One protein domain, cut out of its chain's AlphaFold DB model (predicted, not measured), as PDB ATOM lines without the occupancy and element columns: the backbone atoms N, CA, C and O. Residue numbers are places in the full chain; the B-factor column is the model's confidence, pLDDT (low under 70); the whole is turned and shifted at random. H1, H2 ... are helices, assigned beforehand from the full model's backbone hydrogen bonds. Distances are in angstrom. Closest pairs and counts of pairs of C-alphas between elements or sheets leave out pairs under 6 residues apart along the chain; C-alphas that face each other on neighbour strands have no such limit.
ATOM      1  N   ASP A   4       1.936  47.506  47.220       92.94
ATOM      2  CA  ASP A   4       3.310  47.132  47.540       92.94
ATOM      3  C   ASP A   4       3.472  46.797  49.024       92.94
ATOM      4  O   ASP A   4       4.117  45.800  49.333       92.94
ATOM      5  N   ASP A   5       2.802  47.530  49.918       89.31
ATOM      6  CA  ASP A   5       2.734  47.210  51.349       89.31
ATOM      7  C   ASP A   5       2.111  45.822  51.566       89.31
ATOM      8  O   ASP A   5       2.619  45.013  52.342       89.31
ATOM      9  N   PHE A   6       1.027  45.524  50.840       88.00
ATOM     10  CA  PHE A   6       0.364  44.221  50.884       88.00
ATOM     11  C   PHE A   6       1.284  43.109  50.391       88.00
ATOM     12  O   PHE A   6       1.542  42.144  51.105       88.00
ATOM     13  N   MET A   7       1.856  43.265  49.197       89.88
ATOM     14  CA  MET A   7       2.744  42.253  48.631       89.88
ATOM     15  C   MET A   7       4.023  42.073  49.459       89.88
ATOM     16  O   MET A   7       4.562  40.972  49.484       89.88
ATOM     17  N   ALA A   8       4.522  43.116  50.126       93.00
ATOM     18  CA  ALA A   8       5.685  43.022  51.003       93.00
ATOM     19  C   ALA A   8       5.403  42.160  52.242       93.00
ATOM     20  O   ALA A   8       6.268  41.377  52.630       93.00
ATOM     21  N   PHE A   9       4.197  42.253  52.815       90.06
ATOM     22  CA  PHE A   9       3.785  41.411  53.939       90.06
ATOM     23  C   PHE A   9       3.767  39.925  53.550       90.06
ATOM     24  O   PHE A   9       4.437  39.112  54.178       90.06
ATOM     25  N   PHE A  10       3.084  39.576  52.455       88.19
ATOM     26  CA  PHE A  10       2.922  38.177  52.024       88.19
ATOM     27  C   PHE A  10       4.162  37.551  51.370       88.19
ATOM     28  O   PHE A  10       4.182  36.348  51.132       88.19
ATOM     29  N   ARG A  11       5.199  38.342  51.068       91.31
ATOM     30  CA  ARG A  11       6.504  37.853  50.578       91.31
ATOM     31  C   ARG A  11       7.538  37.675  51.687       91.31
ATOM     32  O   ARG A  11       8.666  37.289  51.396       91.31
ATOM     33  N   ASN A  12       7.190  38.014  52.923       93.25
ATOM     34  CA  ASN A  12       8.059  37.843  54.073       93.25
ATOM     35  C   ASN A  12       7.618  36.599  54.853       93.25
ATOM     36  O   ASN A  12       6.579  36.615  55.511       93.25
ATOM     37  N   ASP A  13       8.427  35.540  54.804       91.44
ATOM     38  CA  ASP A  13       8.125  34.268  55.466       91.44
ATOM     39  C   ASP A  13       7.960  34.413  56.987       91.44
ATOM     40  O   ASP A  13       7.121  33.738  57.580       91.44
ATOM     41  N   GLU A  14       8.705  35.315  57.638       94.06
ATOM     42  CA  GLU A  14       8.563  35.566  59.078       94.06
ATOM     43  C   GLU A  14       7.186  36.146  59.400       94.06
ATOM     44  O   GLU A  14       6.531  35.686  60.333       94.06
ATOM     45  N   GLN A  15       6.725  37.114  58.601       91.12
ATOM     46  CA  GLN A  15       5.400  37.720  58.752       91.12
ATOM     47  C   GLN A  15       4.299  36.705  58.442       91.12
ATOM     48  O   GLN A  15       3.357  36.557  59.220       91.12
ATOM     49  N   LEU A  16       4.452  35.938  57.359       89.62
ATOM     50  CA  LEU A  16       3.509  34.890  56.976       89.62
ATOM     51  C   LEU A  16       3.356  33.838  58.085       89.62
ATOM     52  O   LEU A  16       2.252  33.370  58.358       89.62
ATOM     53  N   ASN A  17       4.448  33.506  58.776       90.56
ATOM     54  CA  ASN A  17       4.457  32.562  59.892       90.56
ATOM     55  C   ASN A  17       3.811  33.089  61.180       90.56
ATOM     56  O   ASN A  17       3.559  32.290  62.079       90.56
ATOM     57  N   THR A  18       3.488  34.383  61.270       93.75
ATOM     58  CA  THR A  18       2.693  34.917  62.390       93.75
ATOM     59  C   THR A  18       1.196  34.634  62.249       93.75
ATOM     60  O   THR A  18       0.484  34.657  63.251       93.75
ATOM     61  N   LEU A  19       0.728  34.324  61.033       92.94
ATOM     62  CA  LEU A  19      -0.672  34.009  60.753       92.94
ATOM     63  C   LEU A  19      -1.024  32.597  61.218       92.94
ATOM     64  O   LEU A  19      -0.364  31.622  60.821       92.94
ATOM     65  N   ASN A  20      -2.105  32.483  61.987       94.00
ATOM     66  CA  ASN A  20      -2.674  31.194  62.362       94.00
ATOM     67  C   ASN A  20      -3.445  30.562  61.178       94.00
ATOM     68  O   ASN A  20      -3.513  31.119  60.081       94.00
ATOM     69  N   ALA A  21      -3.982  29.355  61.372       91.00
ATOM     70  CA  ALA A  21      -4.703  28.650  60.313       91.00
ATOM     71  C   ALA A  21      -5.970  29.395  59.853       91.00
ATOM     72  O   ALA A  21      -6.213  29.471  58.650       91.00
ATOM     73  N   ASP A  22      -6.728  29.974  60.784       94.31
ATOM     74  CA  ASP A  22      -7.969  30.696  60.499       94.31
ATOM     75  C   ASP A  22      -7.684  32.004  59.745       94.31
ATOM     76  O   ASP A  22      -8.306  32.252  58.712       94.31
ATOM     77  N   ASP A  23      -6.665  32.766  60.167       91.62
ATOM     78  CA  ASP A  23      -6.233  33.999  59.488       91.62
ATOM     79  C   ASP A  23      -5.874  33.714  58.020       91.62
ATOM     80  O   ASP A  23      -6.222  34.461  57.104       91.62
ATOM     81  N   ARG A  24      -5.168  32.601  57.776       89.12
ATOM     82  CA  ARG A  24      -4.778  32.183  56.424       89.12
ATOM     83  C   ARG A  24      -6.005  31.827  55.589       89.12
ATOM     84  O   ARG A  24      -6.069  32.227  54.430       89.12
ATOM     85  N   ILE A  25      -6.964  31.092  56.154       87.12
ATOM     86  CA  ILE A  25      -8.202  30.712  55.460       87.12
ATOM     87  C   ILE A  25      -8.997  31.961  55.061       87.12
ATOM     88  O   ILE A  25      -9.402  32.064  53.902       87.12
ATOM     89  N   GLU A  26      -9.174  32.912  55.982       88.62
ATOM     90  CA  GLU A  26      -9.886  34.171  55.737       88.62
ATOM     91  C   GLU A  26      -9.240  34.947  54.584       88.62
ATOM     92  O   GLU A  26      -9.884  35.206  53.566       88.62
ATOM     93  N   ILE A  27      -7.933  35.197  54.669       86.00
ATOM     94  CA  ILE A  27      -7.188  35.949  53.654       86.00
ATOM     95  C   ILE A  27      -7.253  35.271  52.278       86.00
ATOM     96  O   ILE A  27      -7.519  35.932  51.272       86.00
ATOM     97  N   PHE A  28      -7.021  33.955  52.195       82.19
ATOM     98  CA  PHE A  28      -7.096  33.254  50.911       82.19
ATOM     99  C   PHE A  28      -8.510  33.295  50.325       82.19
ATOM    100  O   PHE A  28      -8.650  33.436  49.111       82.19
ATOM    101  N   SER A  29      -9.552  33.228  51.160       80.88
ATOM    102  CA  SER A  29     -10.937  33.329  50.691       80.88
ATOM    103  C   SER A  29     -11.275  34.698  50.086       80.88
ATOM    104  O   SER A  29     -12.089  34.762  49.169       80.88
ATOM    105  N   GLU A  30     -10.616  35.769  50.540       82.06
ATOM    106  CA  GLU A  30     -10.806  37.126  50.017       82.06
ATOM    107  C   GLU A  30      -9.942  37.440  48.783       82.06
ATOM    108  O   GLU A  30     -10.359  38.210  47.918       82.06
ATOM    109  N   ILE A  31      -8.734  36.870  48.688       82.94
ATOM    110  CA  ILE A  31      -7.801  37.129  47.573       82.94
ATOM    111  C   ILE A  31      -8.215  36.392  46.297       82.94
ATOM    112  O   ILE A  31      -7.999  36.903  45.194       82.94
ATOM    113  N   LEU A  32      -8.746  35.173  46.424       79.88
ATOM    114  CA  LEU A  32      -9.112  34.358  45.269       79.88
ATOM    115  C   LEU A  32     -10.275  35.017  44.519       79.88
ATOM    116  O   LEU A  32     -11.367  35.182  45.055       79.88
ATOM    117  N   LEU A  33     -10.081  35.312  43.232       78.12
ATOM    118  CA  LEU A  33     -11.119  35.874  42.358       78.12
ATOM    119  C   LEU A  33     -12.185  34.828  41.973       78.12
ATOM    120  O   LEU A  33     -13.093  35.106  41.188       78.12
ATOM    121  N   GLY A  34     -12.083  33.614  42.522       72.62
ATOM    122  CA  GLY A  34     -13.014  32.515  42.317       72.62
ATOM    123  C   GLY A  34     -12.675  31.689  41.079       72.62
ATOM    124  O   GLY A  34     -11.601  31.096  40.989       72.62
ATOM    125  N   SER A  35     -13.610  31.610  40.130       64.88
ATOM    126  CA  SER A  35     -13.580  30.655  39.007       64.88
ATOM    127  C   SER A  35     -12.348  30.757  38.100       64.88
ATOM    128  O   SER A  35     -11.990  29.774  37.458       64.88
ATOM    129  N   SER A  36     -11.665  31.906  38.055       71.00
ATOM    130  CA  SER A  36     -10.409  32.069  37.310       71.00
ATOM    131  C   SER A  36      -9.189  31.481  38.019       71.00
ATOM    132  O   SER A  36      -8.195  31.165  37.364       71.00
ATOM    133  N   ASP A  37      -9.239  31.352  39.347       72.69
ATOM    134  CA  ASP A  37      -8.128  30.837  40.148       72.69
ATOM    135  C   ASP A  37      -8.240  29.341  40.431       72.69
ATOM    136  O   ASP A  37      -7.220  28.672  40.617       72.69
ATOM    137  N   ILE A  38      -9.461  28.810  40.391       81.31
ATOM    138  CA  ILE A  38      -9.771  27.399  40.606       81.31
ATOM    139  C   ILE A  38      -9.847  26.697  39.246       81.31
ATOM    140  O   ILE A  38     -10.921  26.483  38.690       81.31
ATOM    141  N   THR A  39      -8.685  26.345  38.694       87.44
ATOM    142  CA  THR A  39      -8.581  25.503  37.492       87.44
ATOM    143  C   THR A  39      -8.068  24.119  37.857       87.44
ATOM    144  O   THR A  39      -7.297  23.974  38.810       87.44
ATOM    145  N   LYS A  40      -8.437  23.099  37.069       90.25
ATOM    146  CA  LYS A  40      -7.939  21.729  37.256       90.25
ATOM    147  C   LYS A  40      -6.416  21.697  37.412       90.25
ATOM    148  O   LYS A  40      -5.912  21.157  38.387       90.25
ATOM    149  N   GLN A  41      -5.704  22.364  36.504       90.88
ATOM    150  CA  GLN A  41      -4.242  22.402  36.504       90.88
ATOM    151  C   GLN A  41      -3.657  23.031  37.777       90.88
ATOM    152  O   GLN A  41      -2.672  22.534  38.313       90.88
ATOM    153  N   ARG A  42      -4.243  24.126  38.281       88.88
ATOM    154  CA  ARG A  42      -3.755  24.774  39.509       88.88
ATOM    155  C   ARG A  42      -4.001  23.911  40.744       88.88
ATOM    156  O   ARG A  42      -3.134  23.848  41.607       88.88
ATOM    157  N   LEU A  43      -5.140  23.223  40.805       90.12
ATOM    158  CA  LEU A  43      -5.444  22.282  41.884       90.12
ATOM    159  C   LEU A  43      -4.544  21.037  41.836       90.12
ATOM    160  O   LEU A  43      -4.088  20.583  42.880       90.12
ATOM    161  N   GLU A  44      -4.246  20.506  40.646       92.25
ATOM    162  CA  GLU A  44      -3.302  19.392  40.479       92.25
ATOM    163  C   GLU A  44      -1.887  19.781  40.929       92.25
ATOM    164  O   GLU A  44      -1.261  19.034  41.679       92.25
ATOM    165  N   ASN A  45      -1.410  20.971  40.544       91.00
ATOM    166  CA  ASN A  45      -0.119  21.492  41.003       91.00
ATOM    167  C   ASN A  45      -0.090  21.664  42.527       91.00
ATOM    168  O   ASN A  45       0.870  21.246  43.164       91.00
ATOM    169  N   LEU A  46      -1.161  22.207  43.120       89.19
ATOM    170  CA  LEU A  46      -1.276  22.359  44.571       89.19
ATOM    171  C   LEU A  46      -1.165  21.005  45.288       89.19
ATOM    172  O   LEU A  46      -0.412  20.866  46.244       89.19
ATOM    173  N   ILE A  47      -1.884  19.984  44.824       91.50
ATOM    174  CA  ILE A  47      -1.824  18.632  45.403       91.50
ATOM    175  C   ILE A  47      -0.400  18.055  45.309       91.50
ATOM    176  O   ILE A  47       0.080  17.450  46.273       91.50
ATOM    177  N   ALA A  48       0.286  18.276  44.183       90.00
ATOM    178  CA  ALA A  48       1.666  17.845  43.980       90.00
ATOM    179  C   ALA A  48       2.657  18.575  44.906       90.00
ATOM    180  O   ALA A  48       3.511  17.920  45.504       90.00
ATOM    181  N   ASP A  49       2.512  19.892  45.087       91.75
ATOM    182  CA  ASP A  49       3.365  20.705  45.967       91.75
ATOM    183  C   ASP A  49       3.272  20.259  47.435       91.75
ATOM    184  O   ASP A  49       4.264  20.266  48.165       91.75
ATOM    185  N   TYR A  50       2.088  19.808  47.860       90.06
ATOM    186  CA  TYR A  50       1.854  19.247  49.195       90.06
ATOM    187  C   TYR A  50       2.133  17.736  49.282       90.06
ATOM    188  O   TYR A  50       1.922  17.135  50.336       90.06
ATOM    189  N   ASN A  51       2.627  17.118  48.201       90.88
ATOM    190  CA  ASN A  51       2.955  15.694  48.105       90.88
ATOM    191  C   ASN A  51       1.796  14.765  48.532       90.88
ATOM    192  O   ASN A  51       2.004  13.744  49.193       90.88
TER     193      ASN A  51
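This is residues 4 to 51 of the 61 residues of an uncharacterized protein of Nonlabens sp. YIK11 (UniProt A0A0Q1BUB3). The model is an open zigzag of helices with no packed core: H3, the longest helix, runs roughly back against the way H1 runs, and H4 at the far end turns back again. The very short H2 makes a corner with H1, while H3 and H4 touch no helix, and residues 4 to 15 and 28 to 51 stand free. The printed part has 48 residues with four named helices, in the order H1, H2, H3, H4, and no named strand; the class is all helix. The whole is loose, with a radius of gyration of the C-alphas of 12.6 A, and the C-alphas span 30 by 25 by 21 A.

H3, residues 21 to 31, is 15.6 A long from first to last C-alpha; C-alpha 21 is at (-4.703, 28.650, 60.313) and C-alpha 31 at (-7.801, 37.129, 47.573). Before it along the chain comes H2, residues 13 to 16, which is 4.9 A long. H1, residues 4 to 10, is 10.0 A long and begins with C-alpha 4 at (3.310, 47.132, 47.540). After H3 comes H4, residues 40 to 49, which is 14.3 A long and ends with C-alpha 49 at (3.365, 20.705, 45.967).

H3 is apart from H2, from H1 and from H4. A tight link of 4 residues joins H2 to H3, and a short link of 8 residues joins H3 to H4. H1 and H2 only just touch, with 3 pairs of C-alphas within 8 A, and they touch only at the corner by their tight link of 2 residues. Their closest C-alphas are those of Phe 10 and Leu 16, 6.0 A apart. H4 is apart from H1 and from H2. In H1, H3 and H4 every pair of O of residue i and N of residue i+4 is within hydrogen-bond range; H2, with 4 residues, is too short for such a pair, and its one pair of O of residue i and N of residue i+3 is within range.

The two C-alphas farthest apart are those of Asp 5 and Asn 51, at 31.7 A, and the first and last printed C-alphas, those of Asp 4 and Asn 51, are 31.4 A apart. The printed part has no cut, and no link is long. The mean pLDDT of the printed part is 87.6. One printed residue is under 70, Ser 35, in the link between H3 and H4.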